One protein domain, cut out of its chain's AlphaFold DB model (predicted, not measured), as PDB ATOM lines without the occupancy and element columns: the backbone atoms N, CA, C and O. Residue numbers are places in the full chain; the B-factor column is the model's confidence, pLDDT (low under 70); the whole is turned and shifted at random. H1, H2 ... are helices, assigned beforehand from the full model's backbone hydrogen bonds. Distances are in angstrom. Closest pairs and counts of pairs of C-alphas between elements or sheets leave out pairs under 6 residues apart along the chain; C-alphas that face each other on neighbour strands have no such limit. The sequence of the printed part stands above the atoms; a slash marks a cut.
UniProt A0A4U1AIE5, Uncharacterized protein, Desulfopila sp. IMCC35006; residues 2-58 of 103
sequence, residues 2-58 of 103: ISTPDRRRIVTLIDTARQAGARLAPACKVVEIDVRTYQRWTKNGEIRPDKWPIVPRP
ATOM      1  N   ILE A   2     272.138 251.409 127.801       82.88
ATOM      2  CA  ILE A   2     271.560 252.751 127.562       82.88
ATOM      3  C   ILE A   2     271.471 253.506 128.891       82.88
ATOM      4  O   ILE A   2     270.803 253.026 129.818       82.88
ATOM      5  N   SER A   3     272.138 254.660 128.970       87.44
ATOM      6  CA  SER A   3     272.227 255.482 130.180       87.44
ATOM      7  C   SER A   3     270.860 256.043 130.593       87.44
ATOM      8  O   SER A   3     269.956 256.175 129.770       87.44
ATOM      9  N   THR A   4     270.673 256.392 131.871       87.69
ATOM     10  CA  THR A   4     269.413 257.007 132.335       87.69
ATOM     11  C   THR A   4     269.048 258.285 131.552       87.69
ATOM     12  O   THR A   4     267.882 258.405 131.170       87.69
ATOM     13  N   PRO A   5     269.985 259.215 131.257       90.06
ATOM     14  CA  PRO A   5     269.716 260.355 130.373       90.06
ATOM     15  C   PRO A   5     269.237 259.951 128.973       90.06
ATOM     16  O   PRO A   5     268.249 260.500 128.484       90.06
ATOM     17  N   ASP A   6     269.868 258.948 128.359       91.00
ATOM     18  CA  ASP A   6     269.488 258.486 127.019       91.00
ATOM     19  C   ASP A   6     268.103 257.839 127.020       91.00
ATOM     20  O   ASP A   6     267.295 258.109 126.136       91.00
ATOM     21  N   ARG A   7     267.772 257.051 128.054       90.94
ATOM     22  CA  ARG A   7     266.419 256.495 128.229       90.94
ATOM     23  C   ARG A   7     265.374 257.601 128.284       90.94
ATOM     24  O   ARG A   7     264.337 257.473 127.641       90.94
ATOM     25  N   ARG A   8     265.648 258.687 129.022       91.50
ATOM     26  CA  ARG A   8     264.751 259.853 129.092       91.50
ATOM     27  C   ARG A   8     264.532 260.459 127.717       91.50
ATOM     28  O   ARG A   8     263.389 260.591 127.296       91.50
ATOM     29  N   ARG A   9     265.618 260.731 126.994       93.69
ATOM     30  CA  ARG A   9     265.556 261.297 125.645       93.69
ATOM     31  C   ARG A   9     264.773 260.405 124.679       93.69
ATOM     32  O   ARG A   9     263.921 260.905 123.954       93.69
ATOM     33  N   ILE A  10     265.029 259.098 124.688       94.06
ATOM     34  CA  ILE A  10     264.353 258.136 123.808       94.06
ATOM     35  C   ILE A  10     262.853 258.069 124.107       94.06
ATOM     36  O   ILE A  10     262.048 258.111 123.181       94.06
ATOM     37  N   VAL A  11     262.462 257.996 125.384       93.38
ATOM     38  CA  VAL A  11     261.043 257.992 125.774       93.38
ATOM     39  C   VAL A  11     260.360 259.282 125.328       93.38
ATOM     40  O   VAL A  11     259.314 259.200 124.695       93.38
ATOM     41  N   THR A  12     260.981 260.447 125.550       94.19
ATOM     42  CA  THR A  12     260.443 261.732 125.081       94.19
ATOM     43  C   THR A  12     260.238 261.742 123.567       94.19
ATOM     44  O   THR A  12     259.165 262.117 123.110       94.19
ATOM     45  N   LEU A  13     261.215 261.274 122.781       95.06
ATOM     46  CA  LEU A  13     261.097 261.212 121.319       95.06
ATOM     47  C   LEU A  13     259.965 260.280 120.861       95.06
ATOM     48  O   LEU A  13     259.209 260.631 119.955       95.06
ATOM     49  N   ILE A  14     259.822 259.112 121.497       94.44
ATOM     50  CA  ILE A  14     258.723 258.179 121.210       94.44
ATOM     51  C   ILE A  14     257.377 258.818 121.564       94.44
ATOM     52  O   ILE A  14     256.441 258.728 120.772       94.44
ATOM     53  N   ASP A  15     257.266 259.475 122.716       93.62
ATOM     54  CA  ASP A  15     256.020 260.105 123.156       93.62
ATOM     55  C   ASP A  15     255.622 261.269 122.241       93.62
ATOM     56  O   ASP A  15     254.460 261.353 121.844       93.62
ATOM     57  N   THR A  16     256.577 262.098 121.807       95.94
ATOM     58  CA  THR A  16     256.344 263.145 120.800       95.94
ATOM     59  C   THR A  16     255.854 262.551 119.480       95.94
ATOM     60  O   THR A  16     254.865 263.023 118.920       95.94
ATOM     61  N   ALA A  17     256.482 261.476 118.994       95.12
ATOM     62  CA  ALA A  17     256.037 260.806 117.773       95.12
ATOM     63  C   ALA A  17     254.612 260.239 117.919       95.12
ATOM     64  O   ALA A  17     253.806 260.327 116.993       95.12
ATOM     65  N   ARG A  18     254.273 259.692 119.092       94.69
ATOM     66  CA  ARG A  18     252.926 259.182 119.385       94.69
ATOM     67  C   ARG A  18     251.882 260.289 119.457       94.69
ATOM     68  O   ARG A  18     250.784 260.095 118.945       94.69
ATOM     69  N   GLN A  19     252.217 261.437 120.044       94.88
ATOM     70  CA  GLN A  19     251.353 262.622 120.049       94.88
ATOM     71  C   GLN A  19     251.101 263.147 118.630       94.88
ATOM     72  O   GLN A  19     249.990 263.565 118.325       94.88
ATOM     73  N   ALA A  20     252.090 263.033 117.739       95.81
ATOM     74  CA  ALA A  20     251.949 263.332 116.315       95.81
ATOM     75  C   ALA A  20     251.187 262.249 115.513       95.81
ATOM     76  O   ALA A  20     251.064 262.360 114.295       95.81
ATOM     77  N   GLY A  21     250.674 261.198 116.168       94.44
ATOM     78  CA  GLY A  21     249.841 260.158 115.553       94.44
ATOM     79  C   GLY A  21     250.563 258.854 115.200       94.44
ATOM     80  O   GLY A  21     249.941 257.938 114.656       94.44
ATOM     81  N   ALA A  22     251.855 258.710 115.514       94.75
ATOM     82  CA  ALA A  22     252.576 257.467 115.254       94.75
ATOM     83  C   ALA A  22     252.117 256.328 116.181       94.75
ATOM     84  O   ALA A  22     251.904 256.495 117.386       94.75
ATOM     85  N   ARG A  23     252.032 255.109 115.635       95.56
ATOM     86  CA  ARG A  23     251.838 253.901 116.450       95.56
ATOM     87  C   ARG A  23     253.108 253.606 117.261       95.56
ATOM     88  O   ARG A  23     254.219 253.862 116.808       95.56
ATOM     89  N   LEU A  24     252.946 252.997 118.437       93.38
ATOM     90  CA  LEU A  24     254.062 252.714 119.349       93.38
ATOM     91  C   LEU A  24     255.134 251.805 118.721       93.38
ATOM     92  O   LEU A  24     256.312 252.129 118.770       93.38
ATOM     93  N   ALA A  25     254.731 250.694 118.098       95.00
ATOM     94  CA  ALA A  25     255.664 249.739 117.493       95.00
ATOM     95  C   ALA A  25     256.588 250.352 116.418       95.00
ATOM     96  O   ALA A  25     257.802 250.177 116.532       95.00
ATOM     97  N   PRO A  26     256.087 251.094 115.408       95.25
ATOM     98  CA  PRO A  26     256.966 251.752 114.446       95.25
ATOM     99  C   PRO A  26     257.824 252.853 115.083       95.25
ATOM    100  O   PRO A  26     258.993 252.955 114.728       95.25
ATOM    101  N   ALA A  27     257.309 253.617 116.054       95.38
ATOM    102  CA  ALA A  27     258.108 254.624 116.759       95.38
ATOM    103  C   ALA A  27     259.288 253.997 117.528       95.38
ATOM    104  O   ALA A  27     260.414 254.475 117.427       95.38
ATOM    105  N   CYS A  28     259.057 252.882 118.235       95.50
ATOM    106  CA  CYS A  28     260.117 252.122 118.903       95.50
ATOM    107  C   CYS A  28     261.134 251.540 117.906       95.50
ATOM    108  O   CYS A  28     262.333 251.576 118.166       95.50
ATOM    109  N   LYS A  29     260.671 251.071 116.737       95.56
ATOM    110  CA  LYS A  29     261.536 250.517 115.686       95.56
ATOM    111  C   LYS A  29     262.522 251.546 115.121       95.56
ATOM    112  O   LYS A  29     263.656 251.179 114.847       95.56
ATOM    113  N   VAL A  30     262.116 252.811 114.967       95.12
ATOM    114  CA  VAL A  30     262.982 253.892 114.443       95.12
ATOM    115  C   VAL A  30     264.167 254.181 115.362       95.12
ATOM    116  O   VAL A  30     265.257 254.469 114.883       95.12
ATOM    117  N   VAL A  31     263.967 254.087 116.675       92.50
ATOM    118  CA  VAL A  31     265.030 254.269 117.677       92.50
ATOM    119  C   VAL A  31     265.698 252.946 118.073       92.50
ATOM    120  O   VAL A  31     266.397 252.892 119.081       92.50
ATOM    121  N   GLU A  32     265.448 251.882 117.303       94.50
ATOM    122  CA  GLU A  32     266.044 250.550 117.461       94.50
ATOM    123  C   GLU A  32     265.836 249.917 118.848       94.50
ATOM    124  O   GLU A  32     266.675 249.166 119.346       94.50
ATOM    125  N   ILE A  33     264.683 250.175 119.478       93.94
ATOM    126  CA  ILE A  33     264.297 249.489 120.715       93.94
ATOM    127  C   ILE A  33     263.032 248.664 120.524       93.94
ATOM    128  O   ILE A  33     262.119 249.021 119.785       93.94
ATOM    129  N   ASP A  34     262.944 247.565 121.266       94.56
ATOM    130  CA  ASP A  34     261.710 246.795 121.337       94.56
ATOM    131  C   ASP A  34     260.631 247.530 122.154       94.56
ATOM    132  O   ASP A  34     260.921 248.219 123.139       94.56
ATOM    133  N   VAL A  35     259.364 247.314 121.798       94.94
ATOM    134  CA  VAL A  35     258.208 247.894 122.501       94.94
ATOM    135  C   VAL A  35     258.209 247.529 123.987       94.94
ATOM    136  O   VAL A  35     257.906 248.377 124.831       94.94
ATOM    137  N   ARG A  36     258.607 246.301 124.347       94.19
ATOM    138  CA  ARG A  36     258.707 245.879 125.752       94.19
ATOM    139  C   ARG A  36     259.796 246.640 126.496       94.19
ATOM    140  O   ARG A  36     259.663 246.853 127.699       94.19
ATOM    141  N   THR A  37     260.855 247.074 125.813       92.31
ATOM    142  CA  THR A  37     261.912 247.897 126.420       92.31
ATOM    143  C   THR A  37     261.370 249.269 126.799       92.31
ATOM    144  O   THR A  37     261.546 249.677 127.949       92.31
ATOM    145  N   TYR A  38     260.638 249.922 125.891       92.31
ATOM    146  CA  TYR A  38     259.925 251.169 126.185       92.31
ATOM    147  C   TYR A  38     258.947 250.989 127.356       92.31
ATOM    148  O   TYR A  38     259.052 251.697 128.355       92.31
ATOM    149  N   GLN A  39     258.068 249.982 127.294       91.94
ATOM    150  CA  GLN A  39     257.092 249.701 128.357       91.94
ATOM    151  C   GLN A  39     257.760 249.424 129.709       91.94
ATOM    152  O   GLN A  39     257.276 249.854 130.752       91.94
ATOM    153  N   ARG A  40     258.896 248.716 129.721       90.44
ATOM    154  CA  ARG A  40     259.661 248.444 130.945       90.44
ATOM    155  C   ARG A  40     260.244 249.721 131.545       90.44
ATOM    156  O   ARG A  40     260.307 249.822 132.770       90.44
ATOM    157  N   TRP A  41     260.689 250.662 130.713       91.06
ATOM    158  CA  TRP A  41     261.182 251.955 131.181       91.06
ATOM    159  C   TRP A  41     260.061 252.824 131.749       91.06
ATOM    160  O   TRP A  41     260.317 253.489 132.745       91.06
ATOM    161  N   THR A  42     258.847 252.765 131.191       89.44
ATOM    162  CA  THR A  42     257.717 253.652 131.536       89.44
ATOM    163  C   THR A  42     256.669 253.047 132.482       89.44
ATOM    164  O   THR A  42     255.733 253.741 132.872       89.44
ATOM    165  N   LYS A  43     256.818 251.779 132.905       83.75
ATOM    166  CA  LYS A  43     255.816 250.981 133.656       83.75
ATOM    167  C   LYS A  43     255.196 251.656 134.895       83.75
ATOM    168  O   LYS A  43     254.103 251.269 135.289       83.75
ATOM    169  N   ASN A  44     255.866 252.632 135.508       77.69
ATOM    170  CA  ASN A  44     255.407 253.291 136.737       77.69
ATOM    171  C   ASN A  44     255.203 254.811 136.567       77.69
ATOM    172  O   ASN A  44     255.273 255.536 137.551       77.69
ATOM    173  N   GLY A  45     255.054 255.318 135.339       72.56
ATOM    174  CA  GLY A  45     254.981 256.764 135.070       72.56
ATOM    175  C   GLY A  45     256.331 257.491 135.164       72.56
ATOM    176  O   GLY A  45     256.507 258.533 134.543       72.56
ATOM    177  N   GLU A  46     257.314 256.902 135.845       79.06
ATOM    178  CA  GLU A  46     258.699 257.373 135.883       79.06
ATOM    179  C   GLU A  46     259.636 256.487 135.059       79.06
ATOM    180  O   GLU A  46     259.539 255.255 135.065       79.06
ATOM    181  N   ILE A  47     260.602 257.129 134.396       82.88
ATOM    182  CA  ILE A  47     261.626 256.454 133.596       82.88
ATOM    183  C   ILE A  47     262.633 255.797 134.529       82.88
ATOM    184  O   ILE A  47     263.463 256.467 135.149       82.88
ATOM    185  N   ARG A  48     262.568 254.466 134.611       81.56
ATOM    186  CA  ARG A  48     263.402 253.692 135.535       81.56
ATOM    187  C   ARG A  48     264.898 253.898 135.245       81.56
ATOM    188  O   ARG A  48     265.346 253.577 134.132       81.56
ATOM    189  N   PRO A  49     265.686 254.357 136.239       81.19
ATOM    190  CA  PRO A  49     267.118 254.526 136.070       81.19
ATOM    191  C   PRO A  49     267.794 253.181 135.838       81.19
ATOM    192  O   PRO A  49     267.258 252.111 136.158       81.19
ATOM    193  N   ASP A  50     268.987 253.229 135.261       80.69
ATOM    194  CA  ASP A  50     269.821 252.046 135.218       80.69
ATOM    195  C   ASP A  50     270.251 251.639 136.628       80.69
ATOM    196  O   ASP A  50     270.910 252.401 137.331       80.69
ATOM    197  N   LYS A  51     269.853 250.436 137.049       81.25
ATOM    198  CA  LYS A  51     270.198 249.904 138.368       81.25
ATOM    199  C   LYS A  51     271.542 249.186 138.359       81.25
ATOM    200  O   LYS A  51     272.116 249.010 139.421       81.25
ATOM    201  N   TRP A  52     272.074 248.797 137.200       77.12
ATOM    202  CA  TRP A  52     273.326 248.034 137.119       77.12
ATOM    203  C   TRP A  52     274.529 248.681 137.826       77.12
ATOM    204  O   TRP A  52     275.272 247.933 138.464       77.12
ATOM    205  N   PRO A  53     274.729 250.016 137.764       78.44
ATOM    206  CA  PRO A  53     275.801 250.690 138.503       78.44
ATOM    207  C   PRO A  53     275.536 250.813 140.008       78.44
ATOM    208  O   PRO A  53     276.462 251.015 140.779       78.44
ATOM    209  N   ILE A  54     274.267 250.742 140.413       80.62
ATOM    210  CA  ILE A  54     273.801 251.067 141.769       80.62
ATOM    211  C   ILE A  54     273.600 249.791 142.597       80.62
ATOM    212  O   ILE A  54     273.618 249.826 143.823       80.62
ATOM    213  N   VAL A  55     273.384 248.651 141.934       85.69
ATOM    214  CA  VAL A  55     273.151 247.371 142.603       85.69
ATOM    215  C   VAL A  55     274.408 246.971 143.381       85.69
ATOM    216  O   VAL A  55     275.470 246.825 142.767       85.69
ATOM    217  N   PRO A  56     274.298 246.761 144.709       85.75
ATOM    218  CA  PRO A  56     275.411 246.269 145.500       85.75
ATOM    219  C   PRO A  56     275.807 244.886 144.986       85.75
ATOM    220  O   PRO A  56     274.962 244.011 144.792       85.75
ATOM    221  N   ARG A  57     277.104 244.697 144.752       84.19
ATOM    222  CA  ARG A  57     277.690 243.405 144.394       84.19
ATOM    223  C   ARG A  57     278.473 242.912 145.606       84.19
ATOM    224  O   ARG A  57     279.642 243.282 145.732       84.19
ATOM    225  N   PRO A  58     277.832 242.185 146.540       87.81
ATOM    226  CA  PRO A  58     278.549 241.628 147.675       87.81
ATOM    227  C   PRO A  58     279.652 240.694 147.175       87.81
ATOM    228  O   PRO A  58     279.533 240.079 146.112       87.81
TER     229      PRO A  58
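What this domain is: This is residues 2 to 58 of the 103 residues of an uncharacterized protein of Desulfopila sp. IMCC35006 (UniProt A0A4U1AIE5). One long helix, H1, has two short helices, H2 and H3, packed on it, H2 on the residues 14 to 18 and H3 on residues 7 to 11, the three centres making a triangle; from this small helical head a tail leads away, and its residues 52 to 58 stick out free. The printed part has 57 residues with three named helices, in the order H1, H2, H3, and no named strand; its class is all helix. It is only just loose, close to compact, with a radius of gyration of the C-alphas of 12.5 A, and spans 46 by 19 by 17 A, the tail making much of the length.

How they stand to each other: H1, residues 4 to 19, touches H2, residues 24 to 30, with its residues 14 to 18 alone; the closest C-alphas, those of Ile 14 and Ala 27, are 5.7 A apart. Their lines stand at a steep tilt of 59 degrees, opposite ways. With residues 7 to 11 alone, H1 only just touches H3, residues 35 to 42, with 3 pairs of C-alphas within 8 A, the closest those of Val 11 and Tyr 38 at 6.9 A. These two run opposite ways at a steep tilt of 67 degrees, only just short of about perpendicular. H2 and H3 touch, closest at the C-alphas of Cys 28 and Val 35, 5.9 A apart, and are about perpendicular at 76 degrees. The helix packing is mostly crossed, with no pair at a shallow tilt. In H1, H2 and H3 every O i to N i+4 pair is within hydrogen-bond range.

Where its parts are: H1 begins at C-alpha 4 (269.413, 257.007, 132.335) and measures 22.6 A from first to last C-alpha. H2 measures 10.2 A, and H3, 10.7 A, ends at C-alpha 42 (257.717, 253.652, 131.536).

The domain as a whole: The C-alphas farthest apart, those of Gly 21 and Pro 58, are 46.9 A apart. The printed part has no cut, and the links H1 to H2 and H2 to H3 are tight. Residues 43 to 58 hold no named element. Mean pLDDT of the printed part is 89.8, and no printed residue is under 70.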